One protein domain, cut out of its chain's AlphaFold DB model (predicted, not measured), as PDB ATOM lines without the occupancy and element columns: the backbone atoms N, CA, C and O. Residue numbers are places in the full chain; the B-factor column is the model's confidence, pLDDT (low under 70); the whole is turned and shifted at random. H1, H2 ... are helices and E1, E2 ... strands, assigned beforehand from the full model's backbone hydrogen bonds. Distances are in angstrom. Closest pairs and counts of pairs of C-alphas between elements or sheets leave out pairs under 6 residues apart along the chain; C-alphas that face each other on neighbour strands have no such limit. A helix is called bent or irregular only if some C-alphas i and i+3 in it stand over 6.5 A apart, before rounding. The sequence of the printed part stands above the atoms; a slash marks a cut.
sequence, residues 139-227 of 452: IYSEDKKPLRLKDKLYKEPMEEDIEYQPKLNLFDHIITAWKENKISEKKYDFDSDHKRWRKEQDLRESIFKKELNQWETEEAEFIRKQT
ATOM      1  N   ILE A 139     453.226 371.112 427.664       92.75
ATOM      2  CA  ILE A 139     452.339 369.946 427.615       92.75
ATOM      3  C   ILE A 139     451.468 370.073 426.370       92.75
ATOM      4  O   ILE A 139     450.818 371.102 426.186       92.75
ATOM      5  N   TYR A 140     451.429 369.017 425.561       93.94
ATOM      6  CA  TYR A 140     450.652 368.946 424.327       93.94
ATOM      7  C   TYR A 140     449.554 367.878 424.436       93.94
ATOM      8  O   TYR A 140     449.733 366.895 425.162       93.94
ATOM      9  N   SER A 141     448.449 368.043 423.712       91.94
ATOM     10  CA  SER A 141     447.473 366.970 423.452       91.94
ATOM     11  C   SER A 141     447.955 366.015 422.352       91.94
ATOM     12  O   SER A 141     449.049 366.158 421.803       91.94
ATOM     13  N   GLU A 142     447.146 364.997 422.049       88.69
ATOM     14  CA  GLU A 142     447.432 363.974 421.034       88.69
ATOM     15  C   GLU A 142     447.558 364.553 419.612       88.69
ATOM     16  O   GLU A 142     448.453 364.169 418.862       88.69
ATOM     17  N   ASP A 143     446.740 365.552 419.284       87.69
ATOM     18  CA  ASP A 143     446.791 366.363 418.055       87.69
ATOM     19  C   ASP A 143     447.913 367.421 418.061       87.69
ATOM     20  O   ASP A 143     447.980 368.283 417.182       87.69
ATOM     21  N   LYS A 144     448.818 367.346 419.047       92.56
ATOM     22  CA  LYS A 144     449.985 368.219 419.210       92.56
ATOM     23  C   LYS A 144     449.634 369.682 419.522       92.56
ATOM     24  O   LYS A 144     450.513 370.534 419.417       92.56
ATOM     25  N   LYS A 145     448.406 369.992 419.962       93.69
ATOM     26  CA  LYS A 145     448.053 371.341 420.438       93.69
ATOM     27  C   LYS A 145     448.793 371.675 421.738       93.69
ATOM     28  O   LYS A 145     448.718 370.883 422.683       93.69
ATOM     29  N   PRO A 146     449.467 372.833 421.852       94.50
ATOM     30  CA  PRO A 146     449.990 373.315 423.129       94.50
ATOM     31  C   PRO A 146     448.841 373.565 424.115       94.50
ATOM     32  O   PRO A 146     447.966 374.386 423.865       94.50
ATOM     33  N   LEU A 147     448.830 372.870 425.253       94.25
ATOM     34  CA  LEU A 147     447.768 373.007 426.259       94.25
ATOM     35  C   LEU A 147     448.165 373.967 427.376       94.25
ATOM     36  O   LEU A 147     447.383 374.824 427.779       94.25
ATOM     37  N   ARG A 148     449.375 373.786 427.916       93.12
ATOM     38  CA  ARG A 148     449.916 374.588 429.022       93.12
ATOM     39  C   ARG A 148     451.418 374.391 429.180       93.12
ATOM     40  O   ARG A 148     451.978 373.399 428.712       93.12
ATOM     41  N   LEU A 149     452.056 375.293 429.919       90.44
ATOM     42  CA  LEU A 149     453.413 375.091 430.421       90.44
ATOM     43  C   LEU A 149     453.428 373.972 431.475       90.44
ATOM     44  O   LEU A 149     452.504 373.852 432.279       90.44
ATOM     45  N   LYS A 150     454.484 373.152 431.479       89.19
ATOM     46  CA  LYS A 150     454.763 372.224 432.582       89.19
ATOM     47  C   LYS A 150     455.027 373.009 433.862       89.19
ATOM     48  O   LYS A 150     455.693 374.054 433.826       89.19
ATOM     49  N   ASP A 151     454.564 372.449 434.976       77.88
ATOM     50  CA  ASP A 151     454.883 372.945 436.312       77.88
ATOM     51  C   ASP A 151     456.411 373.052 436.483       77.88
ATOM     52  O   ASP A 151     457.171 372.287 435.882       77.88
ATOM     53  N   LYS A 152     456.852 374.091 437.209       67.19
ATOM     54  CA  LYS A 152     458.226 374.629 437.223       67.19
ATOM     55  C   LYS A 152     459.308 373.525 437.245       67.19
ATOM     56  O   LYS A 152     459.347 372.727 438.172       67.19
ATOM     57  N   LEU A 153     460.243 373.552 436.281       58.12
ATOM     58  CA  LEU A 153     461.478 372.745 436.341       58.12
ATOM     59  C   LEU A 153     462.417 373.200 437.479       58.12
ATOM     60  O   LEU A 153     463.167 372.381 437.999       58.12
ATOM     61  N   TYR A 154     462.341 374.476 437.888       68.19
ATOM     62  CA  TYR A 154     463.148 375.073 438.960       68.19
ATOM     63  C   TYR A 154     462.307 376.038 439.810       68.19
ATOM     64  O   TYR A 154     461.525 376.833 439.271       68.19
ATOM     65  N   LYS A 155     462.456 375.966 441.140       80.44
ATOM     66  CA  LYS A 155     461.792 376.868 442.094       80.44
ATOM     67  C   LYS A 155     462.221 378.315 441.809       80.44
ATOM     68  O   LYS A 155     463.347 378.559 441.392       80.44
ATOM     69  N   GLU A 156     461.301 379.259 441.980       87.81
ATOM     70  CA  GLU A 156     461.648 380.682 441.921       87.81
ATOM     71  C   GLU A 156     462.619 381.005 443.062       87.81
ATOM     72  O   GLU A 156     462.298 380.629 444.191       87.81
ATOM     73  N   PRO A 157     463.770 381.650 442.783       90.25
ATOM     74  CA  PRO A 157     464.668 382.129 443.825       90.25
ATOM     75  C   PRO A 157     463.907 383.038 444.783       90.25
ATOM     76  O   PRO A 157     463.265 383.995 444.349       90.25
ATOM     77  N   MET A 158     463.964 382.733 446.070       89.75
ATOM     78  CA  MET A 158     463.387 383.555 447.128       89.75
ATOM     79  C   MET A 158     464.516 384.135 447.972       89.75
ATOM     80  O   MET A 158     465.501 383.443 448.216       89.75
ATOM     81  N   GLU A 159     464.390 385.378 448.442       86.31
ATOM     82  CA  GLU A 159     465.428 386.008 449.278       86.31
ATOM     83  C   GLU A 159     465.740 385.157 450.522       86.31
ATOM     84  O   GLU A 159     466.871 385.128 451.002       86.31
ATOM     85  N   GLU A 160     464.751 384.409 451.018       87.06
ATOM     86  CA  GLU A 160     464.857 383.524 452.175       87.06
ATOM     87  C   GLU A 160     465.568 382.190 451.890       87.06
ATOM     88  O   GLU A 160     465.857 381.444 452.832       87.06
ATOM     89  N   ASP A 161     465.856 381.854 450.627       88.75
ATOM     90  CA  ASP A 161     466.542 380.605 450.303       88.75
ATOM     91  C   ASP A 161     467.973 380.618 450.880       88.75
ATOM     92  O   ASP A 161     468.699 381.611 450.827       88.75
ATOM     93  N   ILE A 162     468.395 379.473 451.430       88.50
ATOM     94  CA  ILE A 162     469.653 379.305 452.188       88.50
ATOM     95  C   ILE A 162     470.890 379.783 451.400       88.50
ATOM     96  O   ILE A 162     471.877 380.222 451.989       88.50
ATOM     97  N   GLU A 163     470.845 379.704 450.073       87.56
ATOM     98  CA  GLU A 163     471.926 380.075 449.152       87.56
ATOM     99  C   GLU A 163     472.188 381.592 449.106       87.56
ATOM    100  O   GLU A 163     473.331 382.018 448.873       87.56
ATOM    101  N   TYR A 164     471.159 382.390 449.421       89.88
ATOM    102  CA  TYR A 164     471.183 383.855 449.468       89.88
ATOM    103  C   TYR A 164     471.303 384.400 450.899       89.88
ATOM    104  O   TYR A 164     471.322 385.611 451.116       89.88
ATOM    105  N   GLN A 165     471.452 383.521 451.893       88.00
ATOM    106  CA  GLN A 165     471.684 383.924 453.276       88.00
ATOM    107  C   GLN A 165     473.191 384.117 453.550       88.00
ATOM    108  O   GLN A 165     474.000 383.221 453.272       88.00
ATOM    109  N   PRO A 166     473.617 385.267 454.108       84.81
ATOM    110  CA  PRO A 166     475.025 385.538 454.376       84.81
ATOM    111  C   PRO A 166     475.542 384.666 455.529       84.81
ATOM    112  O   PRO A 166     475.023 384.697 456.645       84.81
ATOM    113  N   LYS A 167     476.621 383.915 455.288       83.75
ATOM    114  CA  LYS A 167     477.322 383.160 456.338       83.75
ATOM    115  C   LYS A 167     478.301 384.085 457.062       83.75
ATOM    116  O   LYS A 167     479.384 384.377 456.550       83.75
ATOM    117  N   LEU A 168     477.891 384.572 458.231       82.69
ATOM    118  CA  LEU A 168     478.685 385.476 459.063       82.69
ATOM    119  C   LEU A 168     479.530 384.690 460.076       82.69
ATOM    120  O   LEU A 168     479.034 383.810 460.774       82.69
ATOM    121  N   ASN A 169     480.808 385.041 460.165       79.25
ATOM    122  CA  ASN A 169     481.775 384.553 461.138       79.25
ATOM    123  C   ASN A 169     481.990 385.607 462.239       79.25
ATOM    124  O   ASN A 169     481.647 386.778 462.082       79.25
ATOM    125  N   LEU A 170     482.641 385.222 463.343       73.56
ATOM    126  CA  LEU A 170     482.865 386.093 464.512       73.56
ATOM    127  C   LEU A 170     483.546 387.439 464.179       73.56
ATOM    128  O   LEU A 170     483.241 388.447 464.808       73.56
ATOM    129  N   PHE A 171     484.415 387.485 463.162       68.25
ATOM    130  CA  PHE A 171     485.085 388.714 462.715       68.25
ATOM    131  C   PHE A 171     484.177 389.671 461.920       68.25
ATOM    132  O   PHE A 171     484.416 390.878 461.921       68.25
ATOM    133  N   ASP A 172     483.102 389.176 461.300       69.81
ATOM    134  CA  ASP A 172     482.152 390.009 460.542       69.81
ATOM    135  C   ASP A 172     481.276 390.866 461.471       69.81
ATOM    136  O   ASP A 172     480.725 391.885 461.069       69.81
ATOM    137  N   HIS A 173     481.175 390.487 462.746       67.62
ATOM    138  CA  HIS A 173     480.517 391.295 463.772       67.62
ATOM    139  C   HIS A 173     481.403 392.431 464.306       67.62
ATOM    140  O   HIS A 173     480.897 393.316 464.990       67.62
ATOM    141  N   ILE A 174     482.703 392.408 463.989       74.00
ATOM    142  CA  ILE A 174     483.700 393.386 464.447       74.00
ATOM    143  C   ILE A 174     483.996 394.417 463.347       74.00
ATOM    144  O   ILE A 174     484.211 395.587 463.652       74.00
ATOM    145  N   ILE A 175     483.976 394.013 462.070       80.19
ATOM    146  CA  ILE A 175     484.238 394.900 460.926       80.19
ATOM    147  C   ILE A 175     482.978 395.020 460.062       80.19
ATOM    148  O   ILE A 175     482.692 394.163 459.225       80.19
ATOM    149  N   THR A 176     482.240 396.122 460.240       77.44
ATOM    150  CA  THR A 176     480.956 396.393 459.564       77.44
ATOM    151  C   THR A 176     481.052 396.296 458.041       77.44
ATOM    152  O   THR A 176     480.200 395.669 457.418       77.44
ATOM    153  N   ALA A 177     482.133 396.810 457.446       78.56
ATOM    154  CA  ALA A 177     482.349 396.771 455.999       78.56
ATOM    155  C   ALA A 177     482.442 395.337 455.435       78.56
ATOM    156  O   ALA A 177     482.027 395.081 454.308       78.56
ATOM    157  N   TRP A 178     482.964 394.373 456.205       76.44
ATOM    158  CA  TRP A 178     483.062 392.974 455.766       76.44
ATOM    159  C   TRP A 178     481.701 392.279 455.794       76.44
ATOM    160  O   TRP A 178     481.363 391.539 454.868       76.44
ATOM    161  N   LYS A 179     480.886 392.577 456.812       80.94
ATOM    162  CA  LYS A 179     479.487 392.142 456.886       80.94
ATOM    163  C   LYS A 179     478.650 392.729 455.751       80.94
ATOM    164  O   LYS A 179     477.907 391.993 455.110       80.94
ATOM    165  N   GLU A 180     478.778 394.029 455.493       85.19
ATOM    166  CA  GLU A 180     478.063 394.722 454.413       85.19
ATOM    167  C   GLU A 180     478.433 394.164 453.036       85.19
ATOM    168  O   GLU A 180     477.539 393.895 452.239       85.19
ATOM    169  N   ASN A 181     479.718 393.884 452.787       86.12
ATOM    170  CA  ASN A 181     480.159 393.251 451.542       86.12
ATOM    171  C   ASN A 181     479.542 391.858 451.346       86.12
ATOM    172  O   ASN A 181     479.026 391.581 450.268       86.12
ATOM    173  N   LYS A 182     479.516 391.005 452.381       85.38
ATOM    174  CA  LYS A 182     478.900 389.663 452.304       85.38
ATOM    175  C   LYS A 182     477.388 389.713 452.072       85.38
ATOM    176  O   LYS A 182     476.851 388.886 451.342       85.38
ATOM    177  N   ILE A 183     476.695 390.673 452.689       86.62
ATOM    178  CA  ILE A 183     475.260 390.902 452.457       86.62
ATOM    179  C   ILE A 183     475.027 391.395 451.024       86.62
ATOM    180  O   ILE A 183     474.134 390.901 450.343       86.62
ATOM    181  N   SER A 184     475.836 392.350 450.557       87.62
ATOM    182  CA  SER A 184     475.719 392.909 449.208       87.62
ATOM    183  C   SER A 184     476.023 391.877 448.122       87.62
ATOM    184  O   SER A 184     475.358 391.885 447.091       87.62
ATOM    185  N   GLU A 185     476.993 390.990 448.345       89.62
ATOM    186  CA  GLU A 185     477.318 389.879 447.444       89.62
ATOM    187  C   GLU A 185     476.135 388.911 447.327       89.62
ATOM    188  O   GLU A 185     475.688 388.617 446.225       89.62
ATOM    189  N   LYS A 186     475.536 388.506 448.456       90.44
ATOM    190  CA  LYS A 186     474.363 387.621 448.444       90.44
ATOM    191  C   LYS A 186     473.110 388.244 447.854       90.44
ATOM    192  O   LYS A 186     472.372 387.566 447.144       90.44
ATOM    193  N   LYS A 187     472.904 389.540 448.081       90.69
ATOM    194  CA  LYS A 187     471.839 390.289 447.416       90.69
ATOM    195  C   LYS A 187     472.058 390.356 445.903       90.69
ATOM    196  O   LYS A 187     471.113 390.171 445.147       90.69
ATOM    197  N   TYR A 188     473.295 390.574 445.464       91.44
ATOM    198  CA  TYR A 188     473.645 390.562 444.045       91.44
ATOM    199  C   TYR A 188     473.428 389.180 443.406       91.44
ATOM    200  O   TYR A 188     472.859 389.108 442.316       91.44
ATOM    201  N   ASP A 189     473.824 388.096 444.086       90.62
ATOM    202  CA  ASP A 189     473.569 386.716 443.648       90.62
ATOM    203  C   ASP A 189     472.059 386.474 443.460       90.62
ATOM    204  O   ASP A 189     471.637 386.021 442.393       90.62
ATOM    205  N   PHE A 190     471.241 386.851 444.455       93.38
ATOM    206  CA  PHE A 190     469.779 386.763 444.388       93.38
ATOM    207  C   PHE A 190     469.202 387.580 443.226       93.38
ATOM    208  O   PHE A 190     468.467 387.038 442.403       93.38
ATOM    209  N   ASP A 191     469.557 388.863 443.115       92.69
ATOM    210  CA  ASP A 191     469.044 389.751 442.067       92.69
ATOM    211  C   ASP A 191     469.400 389.220 440.665       92.69
ATOM    212  O   ASP A 191     468.590 389.276 439.733       92.69
ATOM    213  N   SER A 192     470.611 388.680 440.504       91.94
ATOM    214  CA  SER A 192     471.087 388.071 439.261       91.94
ATOM    215  C   SER A 192     470.310 386.796 438.916       91.94
ATOM    216  O   SER A 192     469.816 386.655 437.789       91.94
ATOM    217  N   ASP A 193     470.152 385.888 439.880       91.81
ATOM    218  CA  ASP A 193     469.447 384.620 439.697       91.81
ATOM    219  C   ASP A 193     467.941 384.817 439.491       91.81
ATOM    220  O   ASP A 193     467.367 384.211 438.583       91.81
ATOM    221  N   HIS A 194     467.303 385.713 440.251       91.75
ATOM    222  CA  HIS A 194     465.891 386.077 440.092       91.75
ATOM    223  C   HIS A 194     465.636 386.712 438.724       91.75
ATOM    224  O   HIS A 194     464.698 386.338 438.015       91.75
ATOM    225  N   LYS A 195     466.531 387.601 438.272       92.81
ATOM    226  CA  LYS A 195     466.462 388.191 436.928       92.81
ATOM    227  C   LYS A 195     466.638 387.148 435.828       92.81
ATOM    228  O   LYS A 195     465.945 387.229 434.810       92.81
ATOM    229  N   ARG A 196     467.552 386.185 435.996       90.50
ATOM    230  CA  ARG A 196     467.719 385.060 435.063       90.50
ATOM    231  C   ARG A 196     466.447 384.215 435.013       90.50
ATOM    232  O   ARG A 196     465.947 383.959 433.920       90.50
ATOM    233  N   TRP A 197     465.894 383.874 436.175       90.38
ATOM    234  CA  TRP A 197     464.657 383.110 436.299       90.38
ATOM    235  C   TRP A 197     463.473 383.811 435.619       90.38
ATOM    236  O   TRP A 197     462.773 383.183 434.824       90.38
ATOM    237  N   ARG A 198     463.287 385.121 435.845       91.06
ATOM    238  CA  ARG A 198     462.237 385.918 435.185       91.06
ATOM    239  C   ARG A 198     462.356 385.884 433.667       91.06
ATOM    240  O   ARG A 198     461.380 385.586 432.989       91.06
ATOM    241  N   LYS A 199     463.559 386.134 433.134       91.62
ATOM    242  CA  LYS A 199     463.808 386.091 431.684       91.62
ATOM    243  C   LYS A 199     463.470 384.730 431.081       91.62
ATOM    244  O   LYS A 199     462.955 384.668 429.970       91.62
ATOM    245  N   GLU A 200     463.776 383.653 431.796       89.94
ATOM    246  CA  GLU A 200     463.443 382.302 431.357       89.94
ATOM    247  C   GLU A 200     461.927 382.057 431.376       89.94
ATOM    248  O   GLU A 200     461.405 381.483 430.423       89.94
ATOM    249  N   GLN A 201     461.197 382.534 432.394       89.94
ATOM    250  CA  GLN A 201     459.729 382.447 432.404       89.94
ATOM    251  C   GLN A 201     459.102 383.234 431.251       89.94
ATOM    252  O   GLN A 201     458.286 382.677 430.518       89.94
ATOM    253  N   ASP A 202     459.537 384.476 431.034       91.75
ATOM    254  CA  ASP A 202     459.049 385.316 429.937       91.75
ATOM    255  C   ASP A 202     459.308 384.654 428.574       91.75
ATOM    256  O   ASP A 202     458.446 384.657 427.692       91.75
ATOM    257  N   LEU A 203     460.482 384.033 428.400       92.25
ATOM    258  CA  LEU A 203     460.821 383.291 427.187       92.25
ATOM    259  C   LEU A 203     459.920 382.062 427.004       92.25
ATOM    260  O   LEU A 203     459.392 381.860 425.912       92.25
ATOM    261  N   ARG A 204     459.708 381.265 428.060       91.75
ATOM    262  CA  ARG A 204     458.820 380.088 428.028       91.75
ATOM    263  C   ARG A 204     457.389 380.482 427.675       91.75
ATOM    264  O   ARG A 204     456.779 379.837 426.825       91.75
ATOM    265  N   GLU A 205     456.867 381.539 428.293       93.06
ATOM    266  CA  GLU A 205     455.538 382.071 427.987       93.06
ATOM    267  C   GLU A 205     455.436 382.585 426.553       93.06
ATOM    268  O   GLU A 205     454.440 382.327 425.880       93.06
ATOM    269  N   SER A 206     456.456 383.301 426.078       95.00
ATOM    270  CA  SER A 206     456.510 383.811 424.708       95.00
ATOM    271  C   SER A 206     456.512 382.673 423.684       95.00
ATOM    272  O   SER A 206     455.716 382.693 422.744       95.00
ATOM    273  N   ILE A 207     457.332 381.637 423.901       94.50
ATOM    274  CA  ILE A 207     457.373 380.440 423.049       94.50
ATOM    275  C   ILE A 207     456.022 379.722 423.073       94.50
ATOM    276  O   ILE A 207     455.479 379.433 422.013       94.50
ATOM    277  N   PHE A 208     455.437 379.504 424.254       94.81
ATOM    278  CA  PHE A 208     454.125 378.866 424.379       94.81
ATOM    279  C   PHE A 208     453.028 379.642 423.639       94.81
ATOM    280  O   PHE A 208     452.285 379.051 422.861       94.81
ATOM    281  N   LYS A 209     452.947 380.965 423.832       95.94
ATOM    282  CA  LYS A 209     451.970 381.821 423.137       95.94
ATOM    283  C   LYS A 209     452.172 381.786 421.623       95.94
ATOM    284  O   LYS A 209     451.192 381.757 420.885       95.94
ATOM    285  N   LYS A 210     453.425 381.784 421.163       94.88
ATOM    286  CA  LYS A 210     453.759 381.698 419.741       94.88
ATOM    287  C   LYS A 210     453.332 380.354 419.146       94.88
ATOM    288  O   LYS A 210     452.655 380.360 418.125       94.88
ATOM    289  N   GLU A 211     453.697 379.237 419.774       94.38
ATOM    290  CA  GLU A 211     453.322 377.895 419.303       94.38
ATOM    291  C   GLU A 211     451.807 377.688 419.322       94.38
ATOM    292  O   GLU A 211     451.261 377.128 418.375       94.38
ATOM    293  N   LEU A 212     451.116 378.174 420.359       95.25
ATOM    294  CA  LEU A 212     449.660 378.084 420.444       95.25
ATOM    295  C   LEU A 212     448.989 378.870 419.312       95.25
ATOM    296  O   LEU A 212     448.161 378.314 418.603       95.25
ATOM    297  N   ASN A 213     449.388 380.127 419.102       95.50
ATOM    298  CA  ASN A 213     448.833 380.962 418.035       95.50
ATOM    299  C   ASN A 213     449.123 380.375 416.644       95.50
ATOM    300  O   ASN A 213     448.245 380.336 415.782       95.50
ATOM    301  N   GLN A 214     450.340 379.868 416.425       93.69
ATOM    302  CA  GLN A 214     450.686 379.195 415.177       93.69
ATOM    303  C   GLN A 214     449.781 377.980 414.937       93.69
ATOM    304  O   GLN A 214     449.184 377.875 413.869       93.69
ATOM    305  N   TRP A 215     449.631 377.109 415.938       94.06
ATOM    306  CA  TRP A 215     448.763 375.937 415.845       94.06
ATOM    307  C   TRP A 215     447.303 376.330 415.567       94.06
ATOM    308  O   TRP A 215     446.678 375.761 414.677       94.06
ATOM    309  N   GLU A 216     446.772 377.340 416.268       94.94
ATOM    310  CA  GLU A 216     445.396 377.829 416.078       94.94
ATOM    311  C   GLU A 216     445.185 378.419 414.680       94.94
ATOM    312  O   GLU A 216     444.144 378.199 414.061       94.94
ATOM    313  N   THR A 217     446.181 379.135 414.156       94.69
ATOM    314  CA  THR A 217     446.145 379.696 412.801       94.69
ATOM    315  C   THR A 217     446.151 378.586 411.749       94.69
ATOM    316  O   THR A 217     445.338 378.608 410.825       94.69
ATOM    317  N   GLU A 218     447.033 377.595 411.893       92.81
ATOM    318  CA  GLU A 218     447.130 376.460 410.970       92.81
ATOM    319  C   GLU A 218     445.860 375.595 410.984       92.81
ATOM    320  O   GLU A 218     445.358 375.227 409.916       92.81
ATOM    321  N   GLU A 219     445.301 375.317 412.168       94.56
ATOM    322  CA  GLU A 219     444.035 374.593 412.313       94.56
ATOM    323  C   GLU A 219     442.883 375.377 411.671       94.56
ATOM    324  O   GLU A 219     442.128 374.825 410.863       94.56
ATOM    325  N   ALA A 220     442.761 376.672 411.973       95.38
ATOM    326  CA  ALA A 220     441.707 377.515 411.419       95.38
ATOM    327  C   ALA A 220     441.787 377.595 409.887       95.38
ATOM    328  O   ALA A 220     440.767 377.481 409.204       95.38
ATOM    329  N   GLU A 221     442.990 377.740 409.322       93.00
ATOM    330  CA  GLU A 221     443.187 377.707 407.874       93.00
ATOM    331  C   GLU A 221     442.825 376.355 407.257       93.00
ATOM    332  O   GLU A 221     442.215 376.321 406.183       93.00
ATOM    333  N   PHE A 222     443.202 375.250 407.906       91.25
ATOM    334  CA  PHE A 222     442.867 373.901 407.459       91.25
ATOM    335  C   PHE A 222     441.350 373.689 407.443       91.25
ATOM    336  O   PHE A 222     440.800 373.314 406.406       91.25
ATOM    337  N   ILE A 223     440.666 374.000 408.549       94.19
ATOM    338  CA  ILE A 223     439.208 373.871 408.677       94.19
ATOM    339  C   ILE A 223     438.500 374.766 407.662       94.19
ATOM    340  O   ILE A 223     437.543 374.322 407.022       94.19
ATOM    341  N   ARG A 224     438.970 376.003 407.458       93.44
ATOM    342  CA  ARG A 224     438.404 376.914 406.456       93.44
ATOM    343  C   ARG A 224     438.502 376.319 405.051       93.44
ATOM    344  O   ARG A 224     437.484 376.219 404.373       93.44
ATOM    345  N   LYS A 225     439.693 375.867 404.633       83.19
ATOM    346  CA  LYS A 225     439.917 375.249 403.310       83.19
ATOM    347  C   LYS A 225     439.087 373.975 403.128       83.19
ATOM    348  O   LYS A 225     438.487 373.787 402.075       83.19
ATOM    349  N   GLN A 226     439.029 373.122 404.152       88.12
ATOM    350  CA  GLN A 226     438.214 371.906 404.147       88.12
ATOM    351  C   GLN A 226     436.722 372.235 403.999       88.12
ATOM    352  O   GLN A 226     436.032 371.632 403.178       88.12
ATOM    353  N   THR A 227     436.231 373.213 404.761       93.12
ATOM    354  CA  THR A 227     434.830 373.649 404.722       93.12
ATOM    355  C   THR A 227     434.473 374.234 403.358       93.12
ATOM    356  O   THR A 227     433.464 373.836 402.785       93.12
TER     357      THR A 227
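This is residues 139 to 227 of the 452 residues of an uncharacterized protein of Clostridiaceae bacterium (UniProt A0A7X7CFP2). One long, straight helix, H2, makes the length of this domain, and the stretch before it runs along one side of the helix the other way, as an extended strand of chain that turns at one end and leads into H2. Near that turn sits the very short helix H1; at the other end of the stretch a small turn of chain, with the short strand E1, packs on the later part of H2, and the last residues of H2, 220 to 227, stick out beyond it. The printed part has 89 residues, with one named strand and two named helices in the order E1, H1, H2, and no two named strands pair. Its class is mostly helix, with 56 residues in helices and 4 in the strand. The whole is extended, a rod with a radius of gyration of the C-alphas of 22.8 A and spans of 80 by 19 by 10 A.

Start at Ile 139 and read on to E1, residues 146 to 149. E1 pairs with no named strand, but in a short pairing residues 139 to 140 stand antiparallel to residues 146 to 148 of E1. Next look from E1 to H2, residues 176 to 227: 9 pairs of their C-alphas lie within 8 A. The closest C-alphas of the two are those of Pro 146 and Leu 212, 5.5 A apart, and their centres are 14.4 A apart. Go on along the long link to H1, residues 170 to 173; E1 and H1 are apart. H1 and H2 only just touch, and only at the corner by their link, with 3 pairs of C-alphas within 8 A. Look there at Asp 172 and Lys 179, whose C-alphas, the closest of the two helices, are 5.0 A apart; H2 touches H1 with residues 178 to 179 alone. In the backbone of H2 every O i to N i+4 pair is within hydrogen-bond range. H1, with four residues, is too short for such a pair, and its one O i to N i+3 pair is not within range.

Find C-alpha 146 at (449.990, 373.315, 423.129), where E1 begins; it runs through residues 146 to 149, 8.2 A from first to last C-alpha. Residues 150 to 169 follow with no named element, and within them residues 162 to 164 are a helical run too short to bear a name. H1, residues 170 to 173, begins at C-alpha 170 at (482.865, 386.093, 464.512) and measures 5.8 A from first to last C-alpha. H2, residues 176 to 227, has 52 residues and is not bent; from its first C-alpha at (480.956, 396.393, 459.564) it runs 75.2 A to C-alpha 227 at (434.830, 373.649, 404.722).

The two C-alphas farthest apart are those of Ile 174 and Thr 227, at 79.7 A, while those of Ile 139 and Thr 227, the first and last printed, are 29.1 A apart. Residues 220 to 227, which belong to H2, stand free; without them the body of 81 residues spans 68 by 17 by 10 A. The printed part has no cut. The link from E1 to H1, 20 residues, is long, and the link from H1 to H2, 2 residues, is tight. The mean pLDDT of the printed part is 87.9; look for values under 70 at residues 152 to 154 and 171 to 173, where the model's confidence is low.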